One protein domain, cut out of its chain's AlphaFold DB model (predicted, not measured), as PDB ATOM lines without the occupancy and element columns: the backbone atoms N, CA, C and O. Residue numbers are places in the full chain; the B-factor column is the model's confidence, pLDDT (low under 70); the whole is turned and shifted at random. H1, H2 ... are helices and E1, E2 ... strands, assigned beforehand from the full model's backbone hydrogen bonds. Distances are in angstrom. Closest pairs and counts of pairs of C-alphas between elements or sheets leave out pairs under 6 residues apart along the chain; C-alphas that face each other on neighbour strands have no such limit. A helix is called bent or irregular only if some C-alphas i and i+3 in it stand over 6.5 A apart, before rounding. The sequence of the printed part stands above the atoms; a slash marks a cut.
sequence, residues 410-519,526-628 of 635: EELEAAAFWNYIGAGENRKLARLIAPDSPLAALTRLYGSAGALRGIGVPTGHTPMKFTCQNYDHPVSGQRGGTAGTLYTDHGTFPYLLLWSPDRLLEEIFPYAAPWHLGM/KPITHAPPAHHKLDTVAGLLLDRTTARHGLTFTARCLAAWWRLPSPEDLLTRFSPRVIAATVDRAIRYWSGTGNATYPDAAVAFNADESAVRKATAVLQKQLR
ATOM      1  N   GLU A 410      32.418  11.212  45.478       76.69
ATOM      2  CA  GLU A 410      31.785  12.393  44.896       76.69
ATOM      3  C   GLU A 410      30.409  12.056  44.280       76.69
ATOM      4  O   GLU A 410      29.487  12.866  44.344       76.69
ATOM      5  N   GLU A 411      30.204  10.832  43.775       79.88
ATOM      6  CA  GLU A 411      28.870  10.360  43.348       79.88
ATOM      7  C   GLU A 411      27.899  10.223  44.525       79.88
ATOM      8  O   GLU A 411      26.729  10.595  44.406       79.88
ATOM      9  N   LEU A 412      28.378   9.728  45.673       83.62
ATOM     10  CA  LEU A 412      27.583   9.644  46.901       83.62
ATOM     11  C   LEU A 412      27.224  11.037  47.428       83.62
ATOM     12  O   LEU A 412      26.099  11.250  47.876       83.62
ATOM     13  N   GLU A 413      28.145  11.995  47.345       87.12
ATOM     14  CA  GLU A 413      27.888  13.384  47.730       87.12
ATOM     15  C   GLU A 413      26.945  14.098  46.750       87.12
ATOM     16  O   GLU A 413      26.052  14.819  47.193       87.12
ATOM     17  N   ALA A 414      27.054  13.845  45.441       87.94
ATOM     18  CA  ALA A 414      26.086  14.322  44.450       87.94
ATOM     19  C   ALA A 414      24.688  13.722  44.684       87.94
ATOM     20  O   ALA A 414      23.679  14.418  44.570       87.94
ATOM     21  N   ALA A 415      24.613  12.445  45.068       87.31
ATOM     22  CA  ALA A 415      23.354  11.816  45.446       87.31
ATOM     23  C   ALA A 415      22.774  12.424  46.732       87.31
ATOM     24  O   ALA A 415      21.587  12.748  46.791       87.31
ATOM     25  N   ALA A 416      23.610  12.642  47.752       90.75
ATOM     26  CA  ALA A 416      23.210  13.318  48.982       90.75
ATOM     27  C   ALA A 416      22.718  14.747  48.709       90.75
ATOM     28  O   ALA A 416      21.706  15.161  49.266       90.75
ATOM     29  N   PHE A 417      23.382  15.473  47.809       94.31
ATOM     30  CA  PHE A 417      22.984  16.806  47.371       94.31
ATOM     31  C   PHE A 417      21.557  16.831  46.808       94.31
ATOM     32  O   PHE A 417      20.732  17.611  47.289       94.31
ATOM     33  N   TRP A 418      21.223  15.947  45.861       94.50
ATOM     34  CA  TRP A 418      19.864  15.879  45.308       94.50
ATOM     35  C   TRP A 418      18.823  15.420  46.327       94.50
ATOM     36  O   TRP A 418      17.723  15.976  46.364       94.50
ATOM     37  N   ASN A 419      19.179  14.482  47.205       91.38
ATOM     38  CA  ASN A 419      18.308  14.058  48.298       91.38
ATOM     39  C   ASN A 419      18.004  15.212  49.267       91.38
ATOM     40  O   ASN A 419      16.852  15.410  49.649       91.38
ATOM     41  N   TYR A 420      19.002  16.026  49.627       94.06
ATOM     42  CA  TYR A 420      18.796  17.192  50.492       94.06
ATOM     43  C   TYR A 420      17.975  18.294  49.816       94.06
ATOM     44  O   TYR A 420      17.217  18.982  50.498       94.06
ATOM     45  N   ILE A 421      18.080  18.449  48.492       92.88
ATOM     46  CA  ILE A 421      17.197  19.339  47.724       92.88
ATOM     47  C   ILE A 421      15.753  18.847  47.794       92.88
ATOM     48  O   ILE A 421      14.874  19.637  48.140       92.88
ATOM     49  N   GLY A 422      15.516  17.559  47.523       88.56
ATOM     50  CA  GLY A 422      14.184  16.951  47.597       88.56
ATOM     51  C   GLY A 422      13.562  17.040  48.993       88.56
ATOM     52  O   GLY A 422      12.375  17.314  49.123       88.56
ATOM     53  N   ALA A 423      14.379  16.901  50.041       89.06
ATOM     54  CA  ALA A 423      13.952  17.011  51.435       89.06
ATOM     55  C   ALA A 423      13.879  18.459  51.972       89.06
ATOM     56  O   ALA A 423      13.472  18.671  53.113       89.06
ATOM     57  N   GLY A 424      14.296  19.467  51.198       88.81
ATOM     58  CA  GLY A 424      14.300  20.868  51.641       88.81
ATOM     59  C   GLY A 424      15.342  21.211  52.720       88.81
ATOM     60  O   GLY A 424      15.205  22.205  53.437       88.81
ATOM     61  N   GLU A 425      16.407  20.420  52.863       90.25
ATOM     62  CA  GLU A 425      17.351  20.497  53.984       90.25
ATOM     63  C   GLU A 425      18.489  21.518  53.767       90.25
ATOM     64  O   GLU A 425      19.667  21.169  53.644       90.25
ATOM     65  N   ASN A 426      18.161  22.815  53.805       87.62
ATOM     66  CA  ASN A 426      19.109  23.924  53.583       87.62
ATOM     67  C   ASN A 426      20.407  23.840  54.408       87.62
ATOM     68  O   ASN A 426      21.491  24.145  53.912       87.62
ATOM     69  N   ARG A 427      20.318  23.418  55.676       89.06
ATOM     70  CA  ARG A 427      21.489  23.321  56.566       89.06
ATOM     71  C   ARG A 427      22.469  22.230  56.142       89.06
ATOM     72  O   ARG A 427      23.666  22.390  56.362       89.06
ATOM     73  N   LYS A 428      21.973  21.120  55.588       90.69
ATOM     74  CA  LYS A 428      22.831  20.031  55.105       90.69
ATOM     75  C   LYS A 428      23.396  20.367  53.729       90.69
ATOM     76  O   LYS A 428      24.586  20.167  53.518       90.69
ATOM     77  N   LEU A 429      22.592  20.996  52.867       91.00
ATOM     78  CA  LEU A 429      23.043  21.551  51.585       91.00
ATOM     79  C   LEU A 429      24.228  22.507  51.741       91.00
ATOM     80  O   LEU A 429      25.229  22.357  51.049       91.00
ATOM     81  N   ALA A 430      24.167  23.428  52.705       89.88
ATOM     82  CA  ALA A 430      25.243  24.389  52.955       89.88
ATOM     83  C   ALA A 430      26.598  23.748  53.319       89.88
ATOM     84  O   ALA A 430      27.622  24.412  53.210       89.88
ATOM     85  N   ARG A 431      26.626  22.477  53.751       92.69
ATOM     86  CA  ARG A 431      27.872  21.750  54.056       92.69
ATOM     87  C   ARG A 431      28.528  21.137  52.821       92.69
ATOM     88  O   ARG A 431      29.714  20.849  52.870       92.69
ATOM     89  N   LEU A 432      27.754  20.918  51.759       92.25
ATOM     90  CA  LEU A 432      28.229  20.344  50.497       92.25
ATOM     91  C   LEU A 432      28.631  21.417  49.483       92.25
ATOM     92  O   LEU A 432      29.324  21.124  48.518       92.25
ATOM     93  N   ILE A 433      28.171  22.654  49.671       94.88
ATOM     94  CA  ILE A 433      28.339  23.744  48.711       94.88
ATOM     95  C   ILE A 433      29.515  24.625  49.131       94.88
ATOM     96  O   ILE A 433      29.619  25.036  50.286       94.88
ATOM     97  N   ALA A 434      30.382  24.956  48.174       92.56
ATOM     98  CA  ALA A 434      31.501  25.856  48.401       92.56
ATOM     99  C   ALA A 434      30.978  27.253  48.784       92.56
ATOM    100  O   ALA A 434      30.095  27.777  48.090       92.56
ATOM    101  N   PRO A 435      31.499  27.889  49.848       90.94
ATOM    102  CA  PRO A 435      31.114  29.253  50.190       90.94
ATOM    103  C   PRO A 435      31.501  30.218  49.062       90.94
ATOM    104  O   PRO A 435      32.462  29.985  48.331       90.94
ATOM    105  N   ASP A 436      30.737  31.302  48.908       90.19
ATOM    106  CA  ASP A 436      30.959  32.332  47.882       90.19
ATOM    107  C   ASP A 436      31.030  31.792  46.439       90.19
ATOM    108  O   ASP A 436      31.725  32.342  45.580       90.19
ATOM    109  N   SER A 437      30.329  30.690  46.171       93.06
ATOM    110  CA  SER A 437      30.232  30.065  44.853       93.06
ATOM    111  C   SER A 437      28.926  30.428  44.132       93.06
ATOM    112  O   SER A 437      27.950  30.825  44.780       93.06
ATOM    113  N   PRO A 438      28.847  30.273  42.796       94.44
ATOM    114  CA  PRO A 438      27.598  30.447  42.059       94.44
ATOM    115  C   PRO A 438      26.462  29.569  42.602       94.44
ATOM    116  O   PRO A 438      25.322  30.021  42.715       94.44
ATOM    117  N   LEU A 439      26.755  28.333  43.011       94.81
ATOM    118  CA  LEU A 439      25.754  27.450  43.603       94.81
ATOM    119  C   LEU A 439      25.303  27.929  44.994       94.81
ATOM    120  O   LEU A 439      24.110  27.861  45.313       94.81
ATOM    121  N   ALA A 440      26.210  28.489  45.800       95.19
ATOM    122  CA  ALA A 440      25.840  29.157  47.049       95.19
ATOM    123  C   ALA A 440      24.953  30.380  46.783       95.19
ATOM    124  O   ALA A 440      23.985  30.605  47.512       95.19
ATOM    125  N   ALA A 441      25.223  31.135  45.714       95.38
ATOM    126  CA  ALA A 441      24.405  32.277  45.336       95.38
ATOM    127  C   ALA A 441      22.976  31.862  44.937       95.38
ATOM    128  O   ALA A 441      22.008  32.466  45.402       95.38
ATOM    129  N   LEU A 442      22.822  30.783  44.160       94.50
ATOM    130  CA  LEU A 442      21.509  30.204  43.843       94.50
ATOM    131  C   LEU A 442      20.768  29.725  45.096       94.50
ATOM    132  O   LEU A 442      19.568  29.965  45.239       94.50
ATOM    133  N   THR A 443      21.487  29.086  46.018       93.88
ATOM    134  CA  THR A 443      20.925  28.615  47.293       93.88
ATOM    135  C   THR A 443      20.497  29.786  48.176       93.88
ATOM    136  O   THR A 443      19.457  29.734  48.825       93.88
ATOM    137  N   ARG A 444      21.246  30.893  48.168       92.88
ATOM    138  CA  ARG A 444      20.855  32.125  48.861       92.88
ATOM    139  C   ARG A 444      19.591  32.732  48.250       92.88
ATOM    140  O   ARG A 444      18.711  33.143  48.998       92.88
ATOM    141  N   LEU A 445      19.476  32.768  46.918       92.25
ATOM    142  CA  LEU A 445      18.305  33.316  46.217       92.25
ATOM    143  C   LEU A 445      17.015  32.526  46.472       92.25
ATOM    144  O   LEU A 445      15.981  33.143  46.734       92.25
ATOM    145  N   TYR A 446      17.073  31.193  46.395       92.50
ATOM    146  CA  TYR A 446      15.877  30.336  46.328       92.50
ATOM    147  C   TYR A 446      15.842  29.210  47.373       92.50
ATOM    148  O   TYR A 446      15.029  28.289  47.276       92.50
ATOM    149  N   GLY A 447      16.725  29.236  48.373       91.81
ATOM    150  CA  GLY A 447      16.859  28.146  49.342       91.81
ATOM    151  C   GLY A 447      17.243  26.827  48.667       91.81
ATOM    152  O   GLY A 447      18.026  26.798  47.716       91.81
ATOM    153  N   SER A 448      16.644  25.728  49.120       91.44
ATOM    154  CA  SER A 448      16.930  24.374  48.633       91.44
ATOM    155  C   SER A 448      16.557  24.199  47.164       91.44
ATOM    156  O   SER A 448      17.174  23.407  46.461       91.44
ATOM    157  N   ALA A 449      15.606  24.992  46.664       91.62
ATOM    158  CA  ALA A 449      15.216  24.986  45.262       91.62
ATOM    159  C   ALA A 449      16.238  25.678  44.339       91.62
ATOM    160  O   ALA A 449      16.061  25.649  43.123       91.62
ATOM    161  N   GLY A 450      17.306  26.287  44.870       92.38
ATOM    162  CA  GLY A 450      18.291  27.041  44.086       92.38
ATOM    163  C   GLY A 450      18.883  26.263  42.917       92.38
ATOM    164  O   GLY A 450      18.901  26.760  41.791       92.38
ATOM    165  N   ALA A 451      19.291  25.019  43.158       93.19
ATOM    166  CA  ALA A 451      19.826  24.147  42.118       93.19
ATOM    167  C   ALA A 451      18.775  23.779  41.056       93.19
ATOM    168  O   ALA A 451      19.089  23.774  39.869       93.19
ATOM    169  N   LEU A 452      17.518  23.561  41.467       93.06
ATOM    170  CA  LEU A 452      16.397  23.281  40.560       93.06
ATOM    171  C   LEU A 452      16.167  24.449  39.597       93.06
ATOM    172  O   LEU A 452      16.034  24.245  38.393       93.06
ATOM    173  N   ARG A 453      16.203  25.689  40.107       92.06
ATOM    174  CA  ARG A 453      16.121  26.890  39.260       92.06
ATOM    175  C   ARG A 453      17.339  27.036  38.364       92.06
ATOM    176  O   ARG A 453      17.181  27.403  37.206       92.06
ATOM    177  N   GLY A 454      18.528  26.693  38.861       89.88
ATOM    178  CA  GLY A 454      19.772  26.707  38.088       89.88
ATOM    179  C   GLY A 454      19.764  25.792  36.859       89.88
ATOM    180  O   GLY A 454      20.439  26.108  35.881       89.88
ATOM    181  N   ILE A 455      18.979  24.708  36.883       90.94
ATOM    182  CA  ILE A 455      18.837  23.775  35.750       90.94
ATOM    183  C   ILE A 455      17.514  23.915  34.982       90.94
ATOM    184  O   ILE A 455      17.271  23.172  34.039       90.94
ATOM    185  N   GLY A 456      16.672  24.883  35.355       89.62
ATOM    186  CA  GLY A 456      15.465  25.235  34.607       89.62
ATOM    187  C   GLY A 456      14.200  24.481  35.011       89.62
ATOM    188  O   GLY A 456      13.198  24.586  34.309       89.62
ATOM    189  N   VAL A 457      14.203  23.768  36.140       90.12
ATOM    190  CA  VAL A 457      12.972  23.188  36.700       90.12
ATOM    191  C   VAL A 457      12.018  24.338  37.067       90.12
ATOM    192  O   VAL A 457      12.470  25.304  37.700       90.12
ATOM    193  N   PRO A 458      10.715  24.272  36.735       86.81
ATOM    194  CA  PRO A 458       9.742  25.299  37.127       86.81
ATOM    195  C   PRO A 458       9.319  25.236  38.604       86.81
ATOM    196  O   PRO A 458       9.522  24.236  39.301       86.81
ATOM    197  N   THR A 459       8.788  26.343  39.129       86.25
ATOM    198  CA  THR A 459       8.323  26.443  40.524       86.25
ATOM    199  C   THR A 459       7.203  25.454  40.825       86.25
ATOM    200  O   THR A 459       6.309  25.297  40.010       86.25
ATOM    201  N   GLY A 460       7.243  24.821  42.001       83.56
ATOM    202  CA  GLY A 460       6.249  23.821  42.422       83.56
ATOM    203  C   GLY A 460       6.668  22.365  42.202       83.56
ATOM    204  O   GLY A 460       6.118  21.493  42.860       83.56
ATOM    205  N   HIS A 461       7.684  22.105  41.375       84.50
ATOM    206  CA  HIS A 461       8.130  20.742  41.067       84.50
ATOM    207  C   HIS A 461       9.298  20.283  41.941       84.50
ATOM    208  O   HIS A 461      10.224  21.056  42.229       84.50
ATOM    209  N   THR A 462       9.264  19.007  42.331       82.50
ATOM    210  CA  THR A 462      10.254  18.368  43.206       82.50
ATOM    211  C   THR A 462      11.009  17.242  42.492       82.50
ATOM    212  O   THR A 462      10.442  16.569  41.631       82.50
ATOM    213  N   PRO A 463      12.277  16.984  42.860       87.12
ATOM    214  CA  PRO A 463      13.009  15.802  42.412       87.12
ATOM    215  C   PRO A 463      12.271  14.498  42.730       87.12
ATOM    216  O   PRO A 463      11.898  14.277  43.878       87.12
ATOM    217  N   MET A 464      12.126  13.615  41.740       86.88
ATOM    218  CA  MET A 464      11.615  12.249  41.932       86.88
ATOM    219  C   MET A 464      12.734  11.209  41.860       86.88
ATOM    220  O   MET A 464      12.810  10.297  42.677       86.88
ATOM    221  N   LYS A 465      13.612  11.343  40.862       88.31
ATOM    222  CA  LYS A 465      14.736  10.433  40.606       88.31
ATOM    223  C   LYS A 465      15.879  11.215  39.976       88.31
ATOM    224  O   LYS A 465      15.653  12.241  39.340       88.31
ATOM    225  N   PHE A 466      17.104  10.728  40.112       91.50
ATOM    226  CA  PHE A 466      18.253  11.272  39.398       91.50
ATOM    227  C   PHE A 466      19.243  10.169  39.018       91.50
ATOM    228  O   PHE A 466      19.223   9.077  39.588       91.50
ATOM    229  N   THR A 467      20.100  10.459  38.045       88.44
ATOM    230  CA  THR A 467      21.297   9.667  37.725       88.44
ATOM    231  C   THR A 467      22.540  10.469  38.083       88.44
ATOM    232  O   THR A 467      22.510  11.683  37.968       88.44
ATOM    233  N   CYS A 468      23.632   9.817  38.484       85.50
ATOM    234  CA  CYS A 468      24.926  10.466  38.714       85.50
ATOM    235  C   CYS A 468      26.010   9.690  37.966       85.50
ATOM    236  O   CYS A 468      26.079   8.470  38.096       85.50
ATOM    237  N   GLN A 469      26.849  10.393  37.215       81.88
ATOM    238  CA  GLN A 469      28.017   9.832  36.551       81.88
ATOM    239  C   GLN A 469      29.175  10.831  36.606       81.88
ATOM    240  O   GLN A 469      29.037  11.999  36.226       81.88
ATOM    241  N   ASN A 470      30.328  10.367  37.077       78.19
ATOM    242  CA  ASN A 470      31.554  11.154  37.083       78.19
ATOM    243  C   ASN A 470      32.209  11.264  35.705       78.19
ATOM    244  O   ASN A 470      32.069  10.386  34.855       78.19
ATOM    245  N   TYR A 471      32.985  12.333  35.516       69.06
ATOM    246  CA  TYR A 471      33.888  12.459  34.375       69.06
ATOM    247  C   TYR A 471      35.330  12.125  34.743       69.06
ATOM    248  O   TYR A 471      35.900  12.719  35.656       69.06
ATOM    249  N   ASP A 472      35.958  11.297  33.911       54.59
ATOM    250  CA  ASP A 472      37.375  10.922  34.019       54.59
ATOM    251  C   ASP A 472      38.342  12.010  33.509       54.59
ATOM    252  O   ASP A 472      39.557  11.803  33.435       54.59
ATOM    253  N   HIS A 473      37.829  13.188  33.139       55.78
ATOM    254  CA  HIS A 473      38.625  14.300  32.622       55.78
ATOM    255  C   HIS A 473      38.292  15.613  33.339       55.78
ATOM    256  O   HIS A 473      37.113  15.943  33.488       55.78
ATOM    257  N   PRO A 474      39.312  16.399  33.740       55.28
ATOM    258  CA  PRO A 474      39.091  17.658  34.428       55.28
ATOM    259  C   PRO A 474      38.363  18.664  33.532       55.28
ATOM    260  O   PRO A 474      38.662  18.843  32.349       55.28
ATOM    261  N   VAL A 475      37.418  19.364  34.140       58.06
ATOM    262  CA  VAL A 475      36.753  20.548  33.608       58.06
ATOM    263  C   VAL A 475      37.722  21.744  33.681       58.06
ATOM    264  O   VAL A 475      38.701  21.723  34.431       58.06
ATOM    265  N   SER A 476      37.497  22.781  32.860       48.81
ATOM    266  CA  SER A 476      38.330  23.996  32.813       48.81
ATOM    267  C   SER A 476      38.693  24.499  34.216       48.81
ATOM    268  O   SER A 476      37.841  24.566  35.099       48.81
ATOM    269  N   GLY A 477      39.975  24.818  34.418       56.94
ATOM    270  CA  GLY A 477      40.506  25.184  35.731       56.94
ATOM    271  C   GLY A 477      40.819  23.996  36.646       56.94
ATOM    272  O   GLY A 477      40.898  24.199  37.850       56.94
ATOM    273  N   GLN A 478      41.011  22.787  36.090       61.06
ATOM    274  CA  GLN A 478      41.403  21.568  36.824       61.06
ATOM    275  C   GLN A 478      40.357  21.052  37.828       61.06
ATOM    276  O   GLN A 478      40.692  20.391  38.812       61.06
ATOM    277  N   ARG A 479      39.080  21.329  37.560       70.25
ATOM    278  CA  ARG A 479      37.960  20.974  38.438       70.25
ATOM    279  C   ARG A 479      37.361  19.620  38.082       70.25
ATOM    280  O   ARG A 479      37.289  19.274  36.903       70.25
ATOM    281  N   GLY A 480      36.884  18.884  39.080       76.62
ATOM    282  CA  GLY A 480      36.084  17.680  38.853       76.62
ATOM    283  C   GLY A 480      34.670  18.029  38.383       76.62
ATOM    284  O   GLY A 480      34.176  19.127  38.650       76.62
ATOM    285  N   GLY A 481      33.996  17.093  37.711       84.88
ATOM    286  CA  GLY A 481      32.588  17.234  37.339       84.88
ATOM    287  C   GLY A 481      31.785  15.947  37.520       84.88
ATOM    288  O   GLY A 481      32.270  14.867  37.188       84.88
ATOM    289  N   THR A 482      30.542  16.077  37.984       87.31
ATOM    290  CA  THR A 482      29.556  14.985  38.033       87.31
ATOM    291  C   THR A 482      28.324  15.414  37.246       87.31
ATOM    292  O   THR A 482      27.722  16.441  37.557       87.31
ATOM    293  N   ALA A 483      27.950  14.660  36.219       87.31
ATOM    294  CA  ALA A 483      26.756  14.925  35.425       87.31
ATOM    295  C   ALA A 483      25.667  13.894  35.671       87.31
ATOM    296  O   ALA A 483      25.892  12.828  36.240       87.31
ATOM    297  N   GLY A 484      24.469  14.233  35.223       88.56
ATOM    298  CA  GLY A 484      23.325  13.362  35.340       88.56
ATOM    299  C   GLY A 484      22.073  13.969  34.750       88.56
ATOM    300  O   GLY A 484      22.091  15.043  34.147       88.56
ATOM    301  N   THR A 485      20.971  13.269  34.964       90.94
ATOM    302  CA  THR A 485      19.634  13.729  34.611       90.94
ATOM    303  C   THR A 485      18.778  13.705  35.861       90.94
ATOM    304  O   THR A 485      18.697  12.680  36.537       90.94
ATOM    305  N   LEU A 486      18.139  14.831  36.161       92.44
ATOM    306  CA  LEU A 486      17.119  14.947  37.190       92.44
ATOM    307  C   LEU A 486      15.747  14.697  36.557       92.44
ATOM    308  O   LEU A 486      15.399  15.310  35.551       92.44
ATOM    309  N   TYR A 487      14.964  13.814  37.158       90.88
ATOM    310  CA  TYR A 487      13.599  13.497  36.761       90.88
ATOM    311  C   TYR A 487      12.643  14.143  37.759       90.88
ATOM    312  O   TYR A 487      12.784  13.970  38.974       90.88
ATOM    313  N   THR A 488      11.676  14.879  37.233       89.81
ATOM    314  CA  THR A 488      10.574  15.499  37.974       89.81
ATOM    315  C   THR A 488       9.255  15.078  37.330       89.81
ATOM    316  O   THR A 488       9.246  14.555  36.216       89.81
ATOM    317  N   ASP A 489       8.146  15.360  37.997       82.12
ATOM    318  CA  ASP A 489       6.790  15.252  37.448       82.12
ATOM    319  C   ASP A 489       6.578  16.115  36.187       82.12
ATOM    320  O   ASP A 489       5.755  15.783  35.341       82.12
ATOM    321  N   HIS A 490       7.361  17.185  36.016       79.81
ATOM    322  CA  HIS A 490       7.312  18.050  34.833       79.81
ATOM    323  C   HIS A 490       8.226  17.584  33.680       79.81
ATOM    324  O   HIS A 490       8.174  18.128  32.576       79.81
ATOM    325  N   GLY A 491       9.075  16.581  33.897       87.62
ATOM    326  CA  GLY A 491       9.978  16.063  32.871       87.62
ATOM    327  C   GLY A 491      11.423  15.954  33.333       87.62
ATOM    328  O   GLY A 491      11.719  15.873  34.529       87.62
ATOM    329  N   THR A 492      12.329  15.901  32.357       89.38
ATOM    330  CA  THR A 492      13.738  15.559  32.559       89.38
ATOM    331  C   THR A 492      14.654  16.759  32.346       89.38
ATOM    332  O   THR A 492      14.550  17.490  31.364       89.38
ATOM    333  N   PHE A 493      15.579  16.953  33.283       90.25
ATOM    334  CA  PHE A 493      16.472  18.104  33.331       90.25
ATOM    335  C   PHE A 493      17.921  17.618  33.437       90.25
ATOM    336  O   PHE A 493      18.318  17.100  34.486       90.25
ATOM    337  N   PRO A 494      18.727  17.737  32.369       90.12
ATOM    338  CA  PRO A 494      20.131  17.367  32.431       90.12
ATOM    339  C   PRO A 494      20.893  18.357  33.316       90.12
ATOM    340  O   PRO A 494      20.612  19.557  33.312       90.12
ATOM    341  N   TYR A 495      21.888  17.863  34.046       89.88
ATOM    342  CA  TYR A 495      22.718  18.698  34.898       89.88
ATOM    343  C   TYR A 495      24.195  18.307  34.872       89.88
ATOM    344  O   TYR A 495      24.558  17.157  34.618       89.88
ATOM    345  N   LEU A 496      25.038  19.283  35.205       88.25
ATOM    346  CA  LEU A 496      26.462  19.120  35.488       88.25
ATOM    347  C   LEU A 496      26.784  19.897  36.759       88.25
ATOM    348  O   LEU A 496      26.568  21.105  36.811       88.25
ATOM    349  N   LEU A 497      27.326  19.201  37.751       90.06
ATOM    350  CA  LEU A 497      27.880  19.752  38.980       90.06
ATOM    351  C   LEU A 497      29.395  19.894  38.835       90.06
ATOM    352  O   LEU A 497      30.059  18.947  38.410       90.06
ATOM    353  N   LEU A 498      29.939  21.057  39.195       87.31
ATOM    354  CA  LEU A 498      31.380  21.293  39.268       87.31
ATOM    355  C   LEU A 498      31.872  21.298  40.709       87.31
ATOM    356  O   LEU A 498      31.271  21.931  41.578       87.31
ATOM    357  N   TRP A 499      33.011  20.644  40.915       86.19
ATOM    358  CA  TRP A 499      33.654  20.496  42.213       86.19
ATOM    359  C   TRP A 499      34.836  21.452  42.367       86.19
ATOM    360  O   TRP A 499      35.649  21.609  41.451       86.19
ATOM    361  N   SER A 500      34.957  22.045  43.551       85.00
ATOM    362  CA  SER A 500      36.149  22.767  43.980       85.00
ATOM    363  C   SER A 500      37.310  21.795  44.225       85.00
ATOM    364  O   SER A 500      37.093  20.594  44.429       85.00
ATOM    365  N   PRO A 501      38.556  22.298  44.293       77.19
ATOM    366  CA  PRO A 501      39.695  21.505  44.758       77.19
ATOM    367  C   PRO A 501      39.498  20.911  46.164       77.19
ATOM    368  O   PRO A 501      40.031  19.844  46.458       77.19
ATOM    369  N   ASP A 502      38.694  21.570  47.002       81.62
ATOM    370  CA  ASP A 502      38.350  21.139  48.363       81.62
ATOM    371  C   ASP A 502      37.147  20.175  48.404       81.62
ATOM    372  O   ASP A 502      36.608  19.912  49.477       81.62
ATOM    373  N   ARG A 503      36.718  19.651  47.243       83.25
ATOM    374  CA  ARG A 503      35.576  18.728  47.079       83.25
ATOM    375  C   ARG A 503      34.239  19.294  47.554       83.25
ATOM    376  O   ARG A 503      33.376  18.574  48.033       83.25
ATOM    377  N   LEU A 504      34.048  20.596  47.383       89.44
ATOM    378  CA  LEU A 504      32.759  21.244  47.595       89.44
ATOM    379  C   LEU A 504      32.124  21.590  46.247       89.44
ATOM    380  O   LEU A 504      32.821  21.901  45.285       89.44
ATOM    381  N   LEU A 505      30.800  21.575  46.169       91.25
ATOM    382  CA  LEU A 505      30.064  21.919  44.956       91.25
ATOM    383  C   LEU A 505      30.110  23.434  44.713       91.25
ATOM    384  O   LEU A 505      29.637  24.213  45.539       91.25
ATOM    385  N   GLU A 506      30.661  23.865  43.579       90.00
ATOM    386  CA  GLU A 506      30.806  25.288  43.241       90.00
ATOM    387  C   GLU A 506      29.713  25.791  42.303       90.00
ATOM    388  O   GLU A 506      29.204  26.902  42.455       90.00
ATOM    389  N   GLU A 507      29.374  25.009  41.284       90.12
ATOM    390  CA  GLU A 507      28.539  25.483  40.188       90.12
ATOM    391  C   GLU A 507      27.693  24.352  39.612       90.12
ATOM    392  O   GLU A 507      28.092  23.188  39.631       90.12
ATOM    393  N   ILE A 508      26.519  24.712  39.097       90.62
ATOM    394  CA  ILE A 508      25.607  23.800  38.417       90.62
ATOM    395  C   ILE A 508      25.237  24.357  37.042       90.62
ATOM    396  O   ILE A 508      25.034  25.564  36.888       90.62
ATOM    397  N   PHE A 509      25.124  23.476  36.052       87.69
ATOM    398  CA  PHE A 509      24.709  23.821  34.693       87.69
ATOM    399  C   PHE A 509      23.516  22.991  34.221       87.69
ATOM    400  O   PHE A 509      23.426  21.829  34.609       87.69
ATOM    401  N   PRO A 510      22.660  23.536  33.334       87.44
ATOM    402  CA  PRO A 510      21.498  22.850  32.754       87.44
ATOM    403  C   PRO A 510      21.881  21.880  31.616       87.44
ATOM    404  O   PRO A 510      21.231  21.849  30.573       87.44
ATOM    405  N   TYR A 511      22.997  21.156  31.737       83.12
ATOM    406  CA  TYR A 511      23.434  20.177  30.738       83.12
ATOM    407  C   TYR A 511      24.343  19.116  31.327       83.12
ATOM    408  O   TYR A 511      25.093  19.395  32.247       83.12
ATOM    409  N   ALA A 512      24.345  17.937  30.710       74.06
ATOM    410  CA  ALA A 512      25.128  16.774  31.119       74.06
ATOM    411  C   ALA A 512      26.303  16.484  30.159       74.06
ATOM    412  O   ALA A 512      26.670  15.331  29.951       74.06
ATOM    413  N   ALA A 513      26.850  17.508  29.492       62.25
ATOM    414  CA  ALA A 513      27.962  17.371  28.546       62.25
ATOM    415  C   ALA A 513      29.286  17.933  29.116       62.25
ATOM    416  O   ALA A 513      29.261  18.959  29.802       62.25
ATOM    417  N   PRO A 514      30.449  17.330  28.787       53.44
ATOM    418  CA  PRO A 514      31.758  17.815  29.218       53.44
ATOM    419  C   PRO A 514      32.024  19.271  28.818       53.44
ATOM    420  O   PRO A 514      31.756  19.686  27.692       53.44
ATOM    421  N   TRP A 515      32.652  20.046  29.703       45.38
ATOM    422  CA  TRP A 515      32.933  21.470  29.473       45.38
ATOM    423  C   TRP A 515      33.847  21.774  28.276       45.38
ATOM    424  O   TRP A 515      33.730  22.841  27.679       45.38
ATOM    425  N   HIS A 516      34.732  20.854  27.877       47.88
ATOM    426  CA  HIS A 516      35.560  21.023  26.672       47.88
ATOM    427  C   HIS A 516      34.746  20.881  25.367       47.88
ATOM    428  O   HIS A 516      35.152  21.396  24.330       47.88
ATOM    429  N   LEU A 517      33.548  20.285  25.433       43.56
ATOM    430  CA  LEU A 517      32.491  20.366  24.409       43.56
ATOM    431  C   LEU A 517      31.514  21.537  24.688       43.56
ATOM    432  O   LEU A 517      30.602  21.831  23.913       43.56
ATOM    433  N   GLY A 518      31.721  22.234  25.809       42.00
ATOM    434  CA  GLY A 518      30.798  23.145  26.471       42.00
ATOM    435  C   GLY A 518      30.678  24.533  25.862       42.00
ATOM    436  O   GLY A 518      29.695  25.199  26.153       42.00
ATOM    437  N   MET A 519      31.576  24.983  24.975       43.00
ATOM    438  CA  MET A 519      31.285  26.202  24.201       43.00
ATOM    439  C   MET A 519      30.141  25.964  23.205       43.00
ATOM    440  O   MET A 519      29.278  26.821  23.042       43.00
ATOM    441  N   LYS A 526      18.823  27.375  25.441       60.41
ATOM    442  CA  LYS A 526      18.173  28.638  25.791       60.41
ATOM    443  C   LYS A 526      18.587  28.969  27.227       60.41
ATOM    444  O   LYS A 526      18.306  28.168  28.123       60.41
ATOM    445  N   PRO A 527      19.278  30.099  27.462       71.44
ATOM    446  CA  PRO A 527      19.598  30.511  28.814       71.44
ATOM    447  C   PRO A 527      18.297  30.594  29.611       71.44
ATOM    448  O   PRO A 527      17.255  30.962  29.067       71.44
ATOM    449  N   ILE A 528      18.347  30.258  30.897       82.88
ATOM    450  CA  ILE A 528      17.196  30.438  31.785       82.88
ATOM    451  C   ILE A 528      17.069  31.941  32.020       82.88
ATOM    452  O   ILE A 528      17.681  32.488  32.935       82.88
ATOM    453  N   THR A 529      16.366  32.613  31.109       83.44
ATOM    454  CA  THR A 529      16.240  34.076  31.052       83.44
ATOM    455  C   THR A 529      15.121  34.615  31.932       83.44
ATOM    456  O   THR A 529      15.029  35.822  32.129       83.44
ATOM    457  N   HIS A 530      14.303  33.723  32.492       78.62
ATOM    458  CA  HIS A 530      13.202  34.055  33.384       78.62
ATOM    459  C   HIS A 530      13.464  33.395  34.735       78.62
ATOM    460  O   HIS A 530      13.299  32.186  34.901       78.62
ATOM    461  N   ALA A 531      13.934  34.194  35.689       74.62
ATOM    462  CA  ALA A 531      14.133  33.769  37.063       74.62
ATOM    463  C   ALA A 531      12.848  33.999  37.876       74.62
ATOM    464  O   ALA A 531      12.226  35.053  37.723       74.62
ATOM    465  N   PRO A 532      12.441  33.064  38.753       78.81
ATOM    466  CA  PRO A 532      11.376  33.342  39.709       78.81
ATOM    467  C   PRO A 532      11.807  34.439  40.701       78.81
ATOM    468  O   PRO A 532      13.003  34.713  40.842       78.81
ATOM    469  N   PRO A 533      10.862  35.060  41.427       81.75
ATOM    470  CA  PRO A 533      11.191  36.035  42.461       81.75
ATOM    471  C   PRO A 533      12.127  35.443  43.525       81.75
ATOM    472  O   PRO A 533      11.951  34.305  43.963       81.75
ATOM    473  N   ALA A 534      13.120  36.223  43.960       86.19
ATOM    474  CA  ALA A 534      14.000  35.826  45.055       86.19
ATOM    475  C   ALA A 534      13.216  35.703  46.372       86.19
ATOM    476  O   ALA A 534      12.302  36.483  46.638       86.19
ATOM    477  N   HIS A 535      13.607  34.762  47.235       81.38
ATOM    478  CA  HIS A 535      12.930  34.525  48.518       81.38
ATOM    479  C   HIS A 535      13.171  35.635  49.555       81.38
ATOM    480  O   HIS A 535      12.522  35.662  50.597       81.38
ATOM    481  N   HIS A 536      14.125  36.533  49.305       80.81
ATOM    482  CA  HIS A 536      14.497  37.605  50.219       80.81
ATOM    483  C   HIS A 536      14.729  38.916  49.467       80.81
ATOM    484  O   HIS A 536      15.014  38.932  48.269       80.81
ATOM    485  N   LYS A 537      14.626  40.031  50.195       86.94
ATOM    486  CA  LYS A 537      14.866  41.365  49.645       86.94
ATOM    487  C   LYS A 537      16.337  41.510  49.257       86.94
ATOM    488  O   LYS A 537      17.221  41.363  50.098       86.94
ATOM    489  N   LEU A 538      16.577  41.809  47.984       92.56
ATOM    490  CA  LEU A 538      17.907  42.060  47.440       92.56
ATOM    491  C   LEU A 538      18.291  43.531  47.601       92.56
ATOM    492  O   LEU A 538      17.435  44.418  47.523       92.56
ATOM    493  N   ASP A 539      19.583  43.791  47.802       93.88
ATOM    494  CA  ASP A 539      20.127  45.140  47.663       93.88
ATOM    495  C   ASP A 539      20.028  45.614  46.201       93.88
ATOM    496  O   ASP A 539      19.820  44.821  45.279       93.88
ATOM    497  N   THR A 540      20.161  46.921  45.971       94.62
ATOM    498  CA  THR A 540      19.955  47.511  44.641       94.62
ATOM    499  C   THR A 540      20.908  46.951  43.580       94.62
ATOM    500  O   THR A 540      20.496  46.791  42.435       94.62
ATOM    501  N   VAL A 541      22.159  46.631  43.929       96.31
ATOM    502  CA  VAL A 541      23.125  46.055  42.979       96.31
ATOM    503  C   VAL A 541      22.740  44.614  42.661       96.31
ATOM    504  O   VAL A 541      22.644  44.259  41.488       96.31
ATOM    505  N   ALA A 542      22.447  43.804  43.680       95.25
ATOM    506  CA  ALA A 542      22.004  42.423  43.498       95.25
ATOM    507  C   ALA A 542      20.693  42.329  42.696       95.25
ATOM    508  O   ALA A 542      20.569  41.468  41.829       95.25
ATOM    509  N   GLY A 543      19.744  43.244  42.923       94.88
ATOM    510  CA  GLY A 543      18.508  43.337  42.141       94.88
ATOM    511  C   GLY A 543      18.762  43.682  40.671       94.88
ATOM    512  O   GLY A 543      18.203  43.035  39.789       94.88
ATOM    513  N   LEU A 544      19.655  44.643  40.395       95.50
ATOM    514  CA  LEU A 544      20.054  44.996  39.027       95.50
ATOM    515  C   LEU A 544      20.763  43.840  38.315       95.50
ATOM    516  O   LEU A 544      20.500  43.599  37.138       95.50
ATOM    517  N   LEU A 545      21.653  43.127  39.012       95.50
ATOM    518  CA  LEU A 545      22.320  41.946  38.471       95.50
ATOM    519  C   LEU A 545      21.300  40.846  38.169       95.50
ATOM    520  O   LEU A 545      21.305  40.332  37.052       95.50
ATOM    521  N   LEU A 546      20.398  40.533  39.105       93.81
ATOM    522  CA  LEU A 546      19.373  39.508  38.906       93.81
ATOM    523  C   LEU A 546      18.476  39.820  37.704       93.81
ATOM    524  O   LEU A 546      18.292  38.953  36.860       93.81
ATOM    525  N   ASP A 547      17.977  41.046  37.583       91.06
ATOM    526  CA  ASP A 547      17.122  41.457  36.464       91.06
ATOM    527  C   ASP A 547      17.885  41.427  35.124       91.06
ATOM    528  O   ASP A 547      17.567  40.678  34.196       91.06
ATOM    529  N   ARG A 548      18.971  42.202  35.033       91.81
ATOM    530  CA  ARG A 548      19.628  42.496  33.752       91.81
ATOM    531  C   ARG A 548      20.510  41.369  33.245       91.81
ATOM    532  O   ARG A 548      20.560  41.145  32.035       91.81
ATOM    533  N   THR A 549      21.219  40.666  34.128       91.56
ATOM    534  CA  THR A 549      22.101  39.574  33.686       91.56
ATOM    535  C   THR A 549      21.323  38.292  33.415       91.56
ATOM    536  O   THR A 549      21.682  37.585  32.472       91.56
ATOM    537  N   THR A 550      20.198  38.042  34.101       90.81
ATOM    538  CA  THR A 550      19.354  36.872  33.800       90.81
ATOM    539  C   THR A 550      18.753  37.009  32.410       90.81
ATOM    540  O   THR A 550      18.921  36.109  31.588       90.81
ATOM    541  N   ALA A 551      18.149  38.159  32.100       87.75
ATOM    542  CA  ALA A 551      17.533  38.398  30.796       87.75
ATOM    543  C   ALA A 551      18.527  38.260  29.626       87.75
ATOM    544  O   ALA A 551      18.163  37.788  28.550       87.75
ATOM    545  N   ARG A 552      19.793  38.653  29.829       86.50
ATOM    546  CA  ARG A 552      20.818  38.687  28.768       86.50
ATOM    547  C   ARG A 552      21.654  37.414  28.664       86.50
ATOM    548  O   ARG A 552      22.081  37.050  27.571       86.50
ATOM    549  N   HIS A 553      21.959  36.787  29.796       85.50
ATOM    550  CA  HIS A 553      22.989  35.747  29.901       85.50
ATOM    551  C   HIS A 553      22.510  34.497  30.652       85.50
ATOM    552  O   HIS A 553      23.211  33.486  30.671       85.50
ATOM    553  N   GLY A 554      21.309  34.537  31.228       89.31
ATOM    554  CA  GLY A 554      20.705  33.443  31.974       89.31
ATOM    555  C   GLY A 554      21.082  33.407  33.455       89.31
ATOM    556  O   GLY A 554      22.022  34.055  33.928       89.31
ATOM    557  N   LEU A 555      20.324  32.610  34.204       91.19
ATOM    558  CA  LEU A 555      20.423  32.528  35.660       91.19
ATOM    559  C   LEU A 555      21.769  31.972  36.166       91.19
ATOM    560  O   LEU A 555      22.264  32.414  37.199       91.19
ATOM    561  N   THR A 556      22.412  31.055  35.442       88.38
ATOM    562  CA  THR A 556      23.734  30.521  35.829       88.38
ATOM    563  C   THR A 556      24.836  31.578  35.726       88.38
ATOM    564  O   THR A 556      25.671  31.698  36.620       88.38
ATOM    565  N   PHE A 557      24.808  32.417  34.686       90.12
ATOM    566  CA  PHE A 557      25.712  33.565  34.576       90.12
ATOM    567  C   PHE A 557      25.433  34.610  35.667       90.12
ATOM    568  O   PHE A 557      26.350  35.141  36.296       90.12
ATOM    569  N   THR A 558      24.155  34.855  35.943       93.69
ATOM    570  CA  THR A 558      23.710  35.746  37.022       93.69
ATOM    571  C   THR A 558      24.228  35.293  38.382       93.69
ATOM    572  O   THR A 558      24.707  36.109  39.169       93.69
ATOM    573  N   ALA A 559      24.203  33.985  38.646       94.25
ATOM    574  CA  ALA A 559      24.723  33.408  39.877       94.25
ATOM    575  C   ALA A 559      26.217  33.705  40.078       94.25
ATOM    576  O   ALA A 559      26.626  33.998  41.199       94.25
ATOM    577  N   ARG A 560      27.023  33.725  39.004       93.38
ATOM    578  CA  ARG A 560      28.429  34.169  39.065       93.38
ATOM    579  C   ARG A 560      28.541  35.640  39.450       93.38
ATOM    580  O   ARG A 560      29.315  35.980  40.336       93.38
ATOM    581  N   CYS A 561      27.745  36.508  38.830       94.81
ATOM    582  CA  CYS A 561      27.755  37.936  39.154       94.81
ATOM    583  C   CYS A 561      27.361  38.201  40.614       94.81
ATOM    584  O   CYS A 561      27.976  39.030  41.284       94.81
ATOM    585  N   LEU A 562      26.365  37.479  41.128       95.94
ATOM    586  CA  LEU A 562      25.928  37.596  42.518       95.94
ATOM    587  C   LEU A 562      26.947  37.019  43.501       95.94
ATOM    588  O   LEU A 562      27.206  37.640  44.528       95.94
ATOM    589  N   ALA A 563      27.569  35.882  43.175       95.44
ATOM    590  CA  ALA A 563      28.662  35.325  43.970       95.44
ATOM    591  C   ALA A 563      29.841  36.310  44.064       95.44
ATOM    592  O   ALA A 563      30.377  36.526  45.150       95.44
ATOM    593  N   ALA A 564      30.183  36.974  42.957       94.44
ATOM    594  CA  ALA A 564      31.197  38.022  42.925       94.44
ATOM    595  C   ALA A 564      30.839  39.208  43.824       94.44
ATOM    596  O   ALA A 564      31.649  39.643  44.639       94.44
ATOM    597  N   TRP A 565      29.611  39.713  43.693       95.44
ATOM    598  CA  TRP A 565      29.121  40.849  44.467       95.44
ATOM    599  C   TRP A 565      29.100  40.562  45.972       95.44
ATOM    600  O   TRP A 565      29.638  41.339  46.757       95.44
ATOM    601  N   TRP A 566      28.535  39.427  46.383       94.31
ATOM    602  CA  TRP A 566      28.373  39.084  47.800       94.31
ATOM    603  C   TRP A 566      29.665  38.701  48.515       94.31
ATOM    604  O   TRP A 566      29.707  38.742  49.740       94.31
ATOM    605  N   ARG A 567      30.711  38.373  47.760       91.06
ATOM    606  CA  ARG A 567      32.054  38.099  48.272       91.06
ATOM    607  C   ARG A 567      32.828  39.363  48.650       91.06
ATOM    608  O   ARG A 567      33.873  39.275  49.298       91.06
ATOM    609  N   LEU A 568      32.383  40.537  48.205       90.50
ATOM    610  CA  LEU A 568      33.106  41.773  48.480       90.50
ATOM    611  C   LEU A 568      33.106  42.068  49.987       90.50
ATOM    612  O   LEU A 568      32.045  42.074  50.605       90.50
ATOM    613  N   PRO A 569      34.278  42.346  50.585       82.81
ATOM    614  CA  PRO A 569      34.382  42.540  52.029       82.81
ATOM    615  C   PRO A 569      33.740  43.853  52.504       82.81
ATOM    616  O   PRO A 569      33.241  43.906  53.623       82.81
ATOM    617  N   SER A 570      33.734  44.890  51.655       85.06
ATOM    618  CA  SER A 570      33.220  46.230  51.980       85.06
ATOM    619  C   SER A 570      32.438  46.831  50.799       85.06
ATOM    620  O   SER A 570      32.927  47.748  50.132       85.06
ATOM    621  N   PRO A 571      31.235  46.317  50.482       87.50
ATOM    622  CA  PRO A 571      30.433  46.819  49.363       87.50
ATOM    623  C   PRO A 571      29.950  48.266  49.573       87.50
ATOM    624  O   PRO A 571      29.769  48.997  48.601       87.50
ATOM    625  N   GLU A 572      29.800  48.710  50.824       89.31
ATOM    626  CA  GLU A 572      29.381  50.077  51.173       89.31
ATOM    627  C   GLU A 572      30.395  51.132  50.707       89.31
ATOM    628  O   GLU A 572      30.015  52.130  50.093       89.31
ATOM    629  N   ASP A 573      31.697  50.869  50.867       88.25
ATOM    630  CA  ASP A 573      32.767  51.761  50.401       88.25
ATOM    631  C   ASP A 573      32.725  51.979  48.883       88.25
ATOM    632  O   ASP A 573      33.075  53.052  48.390       88.25
ATOM    633  N   LEU A 574      32.291  50.972  48.122       89.81
ATOM    634  CA  LEU A 574      32.118  51.095  46.676       89.81
ATOM    635  C   LEU A 574      30.885  51.933  46.337       89.81
ATOM    636  O   LEU A 574      30.952  52.763  45.431       89.81
ATOM    637  N   LEU A 575      29.795  51.755  47.085       92.12
ATOM    638  CA  LEU A 575      28.542  52.487  46.897       92.12
ATOM    639  C   LEU A 575      28.655  53.977  47.255       92.12
ATOM    640  O   LEU A 575      27.927  54.788  46.687       92.12
ATOM    641  N   THR A 576      29.602  54.366  48.117       92.69
ATOM    642  CA  THR A 576      29.918  55.793  48.349       92.69
ATOM    643  C   THR A 576      30.627  56.459  47.164       92.69
ATOM    644  O   THR A 576      30.593  57.681  47.031       92.69
ATOM    645  N   ARG A 577      31.282  55.674  46.296       92.19
ATOM    646  CA  ARG A 577      32.136  56.169  45.198       92.19
ATOM    647  C   ARG A 577      31.505  56.007  43.821       92.19
ATOM    648  O   ARG A 577      31.827  56.765  42.908       92.19
ATOM    649  N   PHE A 578      30.647  55.007  43.657       95.75
ATOM    650  CA  PHE A 578      30.038  54.642  42.388       95.75
ATOM    651  C   PHE A 578      28.561  54.321  42.589       95.75
ATOM    652  O   PHE A 578      28.171  53.711  43.582       95.75
ATOM    653  N   SER A 579      27.729  54.687  41.614       96.38
ATOM    654  CA  SER A 579      26.310  54.342  41.668       96.38
ATOM    655  C   SER A 579      26.102  52.820  41.569       96.38
ATOM    656  O   SER A 579      26.907  52.127  40.933       96.38
ATOM    657  N   PRO A 580      24.986  52.279  42.100       96.81
ATOM    658  CA  PRO A 580      24.671  50.853  41.992       96.81
ATOM    659  C   PRO A 580      24.704  50.312  40.554       96.81
ATOM    660  O   PRO A 580      25.151  49.193  40.317       96.81
ATOM    661  N   ARG A 581      24.290  51.129  39.573       97.12
ATOM    662  CA  ARG A 581      24.318  50.780  38.143       97.12
ATOM    663  C   ARG A 581      25.738  50.643  37.602       97.12
ATOM    664  O   ARG A 581      26.012  49.708  36.859       97.12
ATOM    665  N   VAL A 582      26.643  51.542  37.997       96.88
ATOM    666  CA  VAL A 582      28.062  51.481  37.606       96.88
ATOM    667  C   VAL A 582      28.720  50.229  38.181       96.88
ATOM    668  O   VAL A 582      29.458  49.547  37.471       96.88
ATOM    669  N   ILE A 583      28.425  49.887  39.437       96.62
ATOM    670  CA  ILE A 583      28.950  48.671  40.070       96.62
ATOM    671  C   ILE A 583      28.413  47.422  39.362       96.62
ATOM    672  O   ILE A 583      29.210  46.576  38.961       96.62
ATOM    673  N   ALA A 584      27.098  47.328  39.139       96.75
ATOM    674  CA  ALA A 584      26.482  46.185  38.463       96.75
ATOM    675  C   ALA A 584      27.035  45.985  37.037       96.75
ATOM    676  O   ALA A 584      27.426  44.872  36.683       96.75
ATOM    677  N   ALA A 585      27.177  47.068  36.262       96.25
ATOM    678  CA  ALA A 585      27.811  47.044  34.941       96.25
ATOM    679  C   ALA A 585      29.264  46.558  34.997       96.25
ATOM    680  O   ALA A 585      29.717  45.794  34.143       96.25
ATOM    681  N   THR A 586      30.006  47.000  36.013       95.88
ATOM    682  CA  THR A 586      31.410  46.626  36.184       95.88
ATOM    683  C   THR A 586      31.552  45.146  36.534       95.88
ATOM    684  O   THR A 586      32.427  44.482  35.980       95.88
ATOM    685  N   VAL A 587      30.684  44.620  37.405       95.06
ATOM    686  CA  VAL A 587      30.643  43.193  37.753       95.06
ATOM    687  C   VAL A 587      30.282  42.357  36.522       95.06
ATOM    688  O   VAL A 587      31.069  41.487  36.166       95.06
ATOM    689  N   ASP A 588      29.186  42.662  35.814       93.62
ATOM    690  CA  ASP A 588      28.795  41.968  34.568       93.62
ATOM    691  C   ASP A 588      29.973  41.868  33.593       93.62
ATOM    692  O   ASP A 588      30.372  40.783  33.166       93.62
ATOM    693  N   ARG A 589      30.608  43.007  33.305       93.50
ATOM    694  CA  ARG A 589      31.735  43.078  32.376       93.50
ATOM    695  C   ARG A 589      32.940  42.262  32.846       93.50
ATOM    696  O   ARG A 589      33.545  41.556  32.041       93.50
ATOM    697  N   ALA A 590      33.310  42.373  34.122       90.81
ATOM    698  CA  ALA A 590      34.458  41.660  34.675       90.81
ATOM    699  C   ALA A 590      34.251  40.141  34.617       90.81
ATOM    700  O   ALA A 590      35.155  39.412  34.207       90.81
ATOM    701  N   ILE A 591      33.046  39.676  34.942       90.25
ATOM    702  CA  ILE A 591      32.688  38.261  34.874       90.25
ATOM    703  C   ILE A 591      32.696  37.779  33.429       90.25
ATOM    704  O   ILE A 591      33.364  36.790  33.150       90.25
ATOM    705  N   ARG A 592      32.071  38.508  32.491       88.06
ATOM    706  CA  ARG A 592      32.091  38.171  31.053       88.06
ATOM    707  C   ARG A 592      33.507  38.020  30.504       88.06
ATOM    708  O   ARG A 592      33.765  37.097  29.732       88.06
ATOM    709  N   TYR A 593      34.414  38.909  30.913       85.19
ATOM    710  CA  TYR A 593      35.817  38.871  30.511       85.19
ATOM    711  C   TYR A 593      36.506  37.586  30.995       85.19
ATOM    712  O   TYR A 593      37.070  36.849  30.188       85.19
ATOM    713  N   TRP A 594      36.410  37.269  32.289       82.56
ATOM    714  CA  TRP A 594      37.085  36.103  32.876       82.56
ATOM    715  C   TRP A 594      36.387  34.767  32.598       82.56
ATOM    716  O   TRP A 594      37.017  33.711  32.644       82.56
ATOM    717  N   SER A 595      35.094  34.782  32.270       75.00
ATOM    718  CA  SER A 595      34.330  33.594  31.885       75.00
ATOM    719  C   SER A 595      34.407  33.261  30.393       75.00
ATOM    720  O   SER A 595      33.795  32.272  29.969       75.00
ATOM    721  N   GLY A 596      35.095  34.087  29.594       69.81
ATOM    722  CA  GLY A 596      35.185  33.949  28.137       69.81
ATOM    723  C   GLY A 596      33.838  34.119  27.424       69.81
ATOM    724  O   GLY A 596      33.597  33.492  26.396       69.81
ATOM    725  N   THR A 597      32.911  34.896  27.999       65.38
ATOM    726  CA  THR A 597      31.525  35.031  27.516       65.38
ATOM    727  C   THR A 597      31.339  36.324  26.706       65.38
ATOM    728  O   THR A 597      30.934  37.366  27.227       65.38
ATOM    729  N   GLY A 598      31.606  36.239  25.396       62.78
ATOM    730  CA  GLY A 598      31.372  37.305  24.408       62.78
ATOM    731  C   GLY A 598      32.290  38.533  24.531       62.78
ATOM    732  O   GLY A 598      33.200  38.576  25.354       62.78
ATOM    733  N   ASN A 599      32.029  39.564  23.718       66.00
ATOM    734  CA  ASN A 599      32.796  40.818  23.715       66.00
ATOM    735  C   ASN A 599      32.550  41.631  25.002       66.00
ATOM    736  O   ASN A 599      31.558  42.347  25.113       66.00
ATOM    737  N   ALA A 600      33.437  41.523  25.995       78.50
ATOM    738  CA  ALA A 600      33.343  42.221  27.286       78.50
ATOM    739  C   ALA A 600      33.806  43.696  27.214       78.50
ATOM    740  O   ALA A 600      34.717  44.127  27.938       78.50
ATOM    741  N   THR A 601      33.211  44.476  26.306       87.69
ATOM    742  CA  THR A 601      33.563  45.890  26.120       87.69
ATOM    743  C   THR A 601      32.930  46.776  27.200       87.69
ATOM    744  O   THR A 601      31.898  46.443  27.784       87.69
ATOM    745  N   TYR A 602      33.575  47.907  27.499       90.75
ATOM    746  CA  TYR A 602      33.043  48.893  28.446       90.75
ATOM    747  C   TYR A 602      31.743  49.557  27.959       90.75
ATOM    748  O   TYR A 602      30.816  49.627  28.771       90.75
ATOM    749  N   PRO A 603      31.622  49.986  26.681       91.19
ATOM    750  CA  PRO A 603      30.378  50.558  26.168       91.19
ATOM    751  C   PRO A 603      29.186  49.605  26.315       91.19
ATOM    752  O   PRO A 603      28.134  50.005  26.810       91.19
ATOM    753  N   ASP A 604      29.361  48.321  25.982       89.75
ATOM    754  CA  ASP A 604      28.265  47.341  26.029       89.75
ATOM    755  C   ASP A 604      27.712  47.139  27.446       89.75
ATOM    756  O   ASP A 604      26.507  46.959  27.640       89.75
ATOM    757  N   ALA A 605      28.592  47.142  28.452       91.50
ATOM    758  CA  ALA A 605      28.195  47.004  29.850       91.50
ATOM    759  C   ALA A 605      27.534  48.281  30.385       91.50
ATOM    760  O   ALA A 605      26.529  48.211  31.091       91.50
ATOM    761  N   ALA A 606      28.064  49.449  30.014       93.19
ATOM    762  CA  ALA A 606      27.503  50.743  30.383       93.19
ATOM    763  C   ALA A 606      26.065  50.903  29.856       93.19
ATOM    764  O   ALA A 606      25.155  51.218  30.624       93.19
ATOM    765  N   VAL A 607      25.836  50.575  28.579       94.00
ATOM    766  CA  VAL A 607      24.507  50.609  27.947       94.00
ATOM    767  C   VAL A 607      23.534  49.657  28.641       94.00
ATOM    768  O   VAL A 607      22.417  50.049  28.978       94.00
ATOM    769  N   ALA A 608      23.951  48.420  28.916       90.44
ATOM    770  CA  ALA A 608      23.063  47.400  29.473       90.44
ATOM    771  C   ALA A 608      22.479  47.743  30.852       90.44
ATOM    772  O   ALA A 608      21.364  47.324  31.181       90.44
ATOM    773  N   PHE A 609      23.222  48.516  31.641       94.94
ATOM    774  CA  PHE A 609      22.831  48.937  32.985       94.94
ATOM    775  C   PHE A 609      22.468  50.421  33.068       94.94
ATOM    776  O   PHE A 609      22.194  50.907  34.165       94.94
ATOM    777  N   ASN A 610      22.441  51.133  31.936       95.19
ATOM    778  CA  ASN A 610      22.230  52.579  31.879       95.19
ATOM    779  C   ASN A 610      23.158  53.331  32.859       95.19
ATOM    780  O   ASN A 610      22.707  54.029  33.775       95.19
ATOM    781  N   ALA A 611      24.459  53.080  32.709       95.19
ATOM    782  CA  ALA A 611      25.542  53.614  33.523       95.19
ATOM    783  C   ALA A 611      26.516  54.439  32.665       95.19
ATOM    784  O   ALA A 611      26.625  54.226  31.462       95.19
ATOM    785  N   ASP A 612      27.254  55.355  33.292       95.31
ATOM    786  CA  ASP A 612      28.303  56.126  32.616       95.31
ATOM    787  C   ASP A 612      29.541  55.257  32.336       95.31
ATOM    788  O   ASP A 612      30.123  54.673  33.255       95.31
ATOM    789  N   GLU A 613      29.979  55.186  31.077       95.56
ATOM    790  CA  GLU A 613      31.113  54.346  30.668       95.56
ATOM    791  C   GLU A 613      32.420  54.755  31.365       95.56
ATOM    792  O   GLU A 613      33.209  53.898  31.784       95.56
ATOM    793  N   SER A 614      32.653  56.062  31.526       94.44
ATOM    794  CA  SER A 614      33.873  56.567  32.161       94.44
ATOM    795  C   SER A 614      33.952  56.136  33.633       94.44
ATOM    796  O   SER A 614      35.018  55.742  34.118       94.44
ATOM    797  N   ALA A 615      32.811  56.114  34.324       94.19
ATOM    798  CA  ALA A 615      32.677  55.617  35.684       94.19
ATOM    799  C   ALA A 615      32.858  54.093  35.763       94.19
ATOM    800  O   ALA A 615      33.552  53.628  36.666       94.19
ATOM    801  N   VAL A 616      32.336  53.315  34.802       95.06
ATOM    802  CA  VAL A 616      32.559  51.853  34.722       95.06
ATOM    803  C   VAL A 616      34.049  51.528  34.550       95.06
ATOM    804  O   VAL A 616      34.584  50.627  35.208       95.06
ATOM    805  N   ARG A 617      34.770  52.298  33.725       94.50
ATOM    806  CA  ARG A 617      36.229  52.159  33.561       94.50
ATOM    807  C   ARG A 617      36.982  52.438  34.864       94.50
ATOM    808  O   ARG A 617      37.851  51.652  35.240       94.50
ATOM    809  N   LYS A 618      36.624  53.506  35.584       93.88
ATOM    810  CA  LYS A 618      37.220  53.845  36.892       93.88
ATOM    811  C   LYS A 618      36.924  52.777  37.952       93.88
ATOM    812  O   LYS A 618      37.832  52.360  38.669       93.88
ATOM    813  N   ALA A 619      35.682  52.299  38.019       93.31
ATOM    814  CA  ALA A 619      35.258  51.270  38.965       93.31
ATOM    815  C   ALA A 619      35.952  49.922  38.715       93.31
ATOM    816  O   ALA A 619      36.295  49.227  39.671       93.31
ATOM    817  N   THR A 620      36.236  49.580  37.452       91.38
ATOM    818  CA  THR A 620      36.921  48.328  37.077       91.38
ATOM    819  C   THR A 620      38.260  48.167  37.792       91.38
ATOM    820  O   THR A 620      38.525  47.102  38.344       91.38
ATOM    821  N   ALA A 621      39.091  49.213  37.828       86.81
ATOM    822  CA  ALA A 621      40.403  49.142  38.471       86.81
ATOM    823  C   ALA A 621      40.298  48.840  39.979       86.81
ATOM    824  O   ALA A 621      41.113  48.102  40.536       86.81
ATOM    825  N   VAL A 622      39.267  49.378  40.637       88.62
ATOM    826  CA  VAL A 622      39.009  49.163  42.066       88.62
ATOM    827  C   VAL A 622      38.465  47.753  42.311       88.62
ATOM    828  O   VAL A 622      38.994  47.026  43.154       88.62
ATOM    829  N   LEU A 623      37.451  47.344  41.543       87.38
ATOM    830  CA  LEU A 623      36.789  46.045  41.672       87.38
ATOM    831  C   LEU A 623      37.718  44.880  41.327       87.38
ATOM    832  O   LEU A 623      37.704  43.877  42.031       87.38
ATOM    833  N   GLN A 624      38.588  45.013  40.323       84.69
ATOM    834  CA  GLN A 624      39.539  43.957  39.966       84.69
ATOM    835  C   GLN A 624      40.506  43.640  41.119       84.69
ATOM    836  O   GLN A 624      40.795  42.470  41.379       84.69
ATOM    837  N   LYS A 625      40.954  44.660  41.864       84.19
ATOM    838  CA  LYS A 625      41.831  44.481  43.032       84.19
ATOM    839  C   LYS A 625      41.128  43.763  44.189       84.19
ATOM    840  O   LYS A 625      41.772  43.004  44.915       84.19
ATOM    841  N   GLN A 626      39.830  44.008  44.368       87.25
ATOM    842  CA  GLN A 626      39.039  43.412  45.448       87.25
ATOM    843  C   GLN A 626      38.550  42.001  45.102       87.25
ATOM    844  O   GLN A 626      38.700  41.090  45.913       87.25
ATOM    845  N   LEU A 627      38.031  41.800  43.887       84.38
ATOM    846  CA  LEU A 627      37.490  40.519  43.434       84.38
ATOM    847  C   LEU A 627      38.580  39.496  43.103       84.38
ATOM    848  O   LEU A 627      38.325  38.302  43.214       84.38
ATOM    849  N   ARG A 628      39.798  39.913  42.722       85.88
ATOM    850  CA  ARG A 628      40.897  38.981  42.386       85.88
ATOM    851  C   ARG A 628      40.446  37.879  41.410       85.88
ATOM    852  O   ARG A 628      40.698  36.704  41.647       85.88
TER     853      ARG A 628
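Overview. This is residues 410 to 519 and 526 to 628 of the 635 residues of an uncharacterized protein of Saccharopolyspora spinosa (UniProt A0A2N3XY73). Two lobes stand end to end: a strongly twisted four-stranded sheet with H1 and H3 on one face, H3 over E3 and E4 and H1 beside the strands, and a lobe of crossed helices, H5, H6, H8, H9 and H10, gathered round H8. H6 joins the lobes by packing on H3; short H7 is at the far end of the helical lobe. The 213 printed residues hold named elements in the order H1 H2 H3 E1 E2 E3 E4 H4 H5 H6 H7 H8 H9 H10, a mixed class; the sheet, E1 E2 E3 E4, is antiparallel. The whole is compact, with a radius of gyration of the C-alphas of 17.2 A and spans of 50 by 35 by 30 A.

Along the chain. The strands are E1, residues 463 to 466, E2, 481 to 488 (22.1 A), E3, 491 to 499 (25.8 A), and E4, 505 to 509. Before them come H1, 410 to 422 (18.4 A), from C-alpha 410 at (31.785, 12.393, 44.896), H2, 426 to 432, and H3, 438 to 454. After them come H4, 515 to 519, H5, 540 to 553 (19.1 A), H6, 555 to 566 (15.9 A), H7, 571 to 575, H8, 580 to 594 (21.3 A), H9, 602 to 609, and H10, 613 to 627 (19.9 A), whose C-alpha 627 is at (37.490, 40.519, 43.434). H3 and H4 are irregular: C-alphas 445 and 448 are 9.4 A apart, C-alphas 516 and 519 7.2 A.

Arrangement. The sheet is a meander, each strand the antiparallel neighbour of the one before. N 487 and O 465 (E1, E2) are 2.8 A apart, N 493 and O 486 (E2, E3) 2.8 A, N 498 and O 507 (E3, E4) 2.9 A, within hydrogen-bond range. H1 and H3 are on one face, two layers of helices and sheet, at heights of 5.3 A and 9.3 A. H1 and H2, a helical hairpin, touch at a shallow tilt of 12 degrees, closest at C-alphas 420 and 429, 6.2 A. H3 touches H6, closest at C-alphas 438 and 559, 4.7 A. The hub, H8, touches H5, H6, H9 and H10; its closest C-alphas to H10 are 582 and 616, 5.4 A. H7 is close to H8 but not clearly touching, 7.7 A; H4 touches no helix. Every O i to N i+4 pair is within range in H1, H5, H6, H7, H8 and H9, but 1 of 3 in H2 (i+3: 3 of 4), 8 of 13 in H3, 0 of 1 in H4 (i+3: 1 of 2) and 8 of 11 in H10.

Size, cuts and confidence. The farthest C-alphas, of Lys 465 and Ser 614, are 50.7 A apart. Residues 520 to 525 are not printed; C-alphas 519 and 526 are 13.4 A apart. The link E1 to E2 is long. Confidence is under 70 at residues 471 to 478, 513 to 519, 526 and 596 to 599.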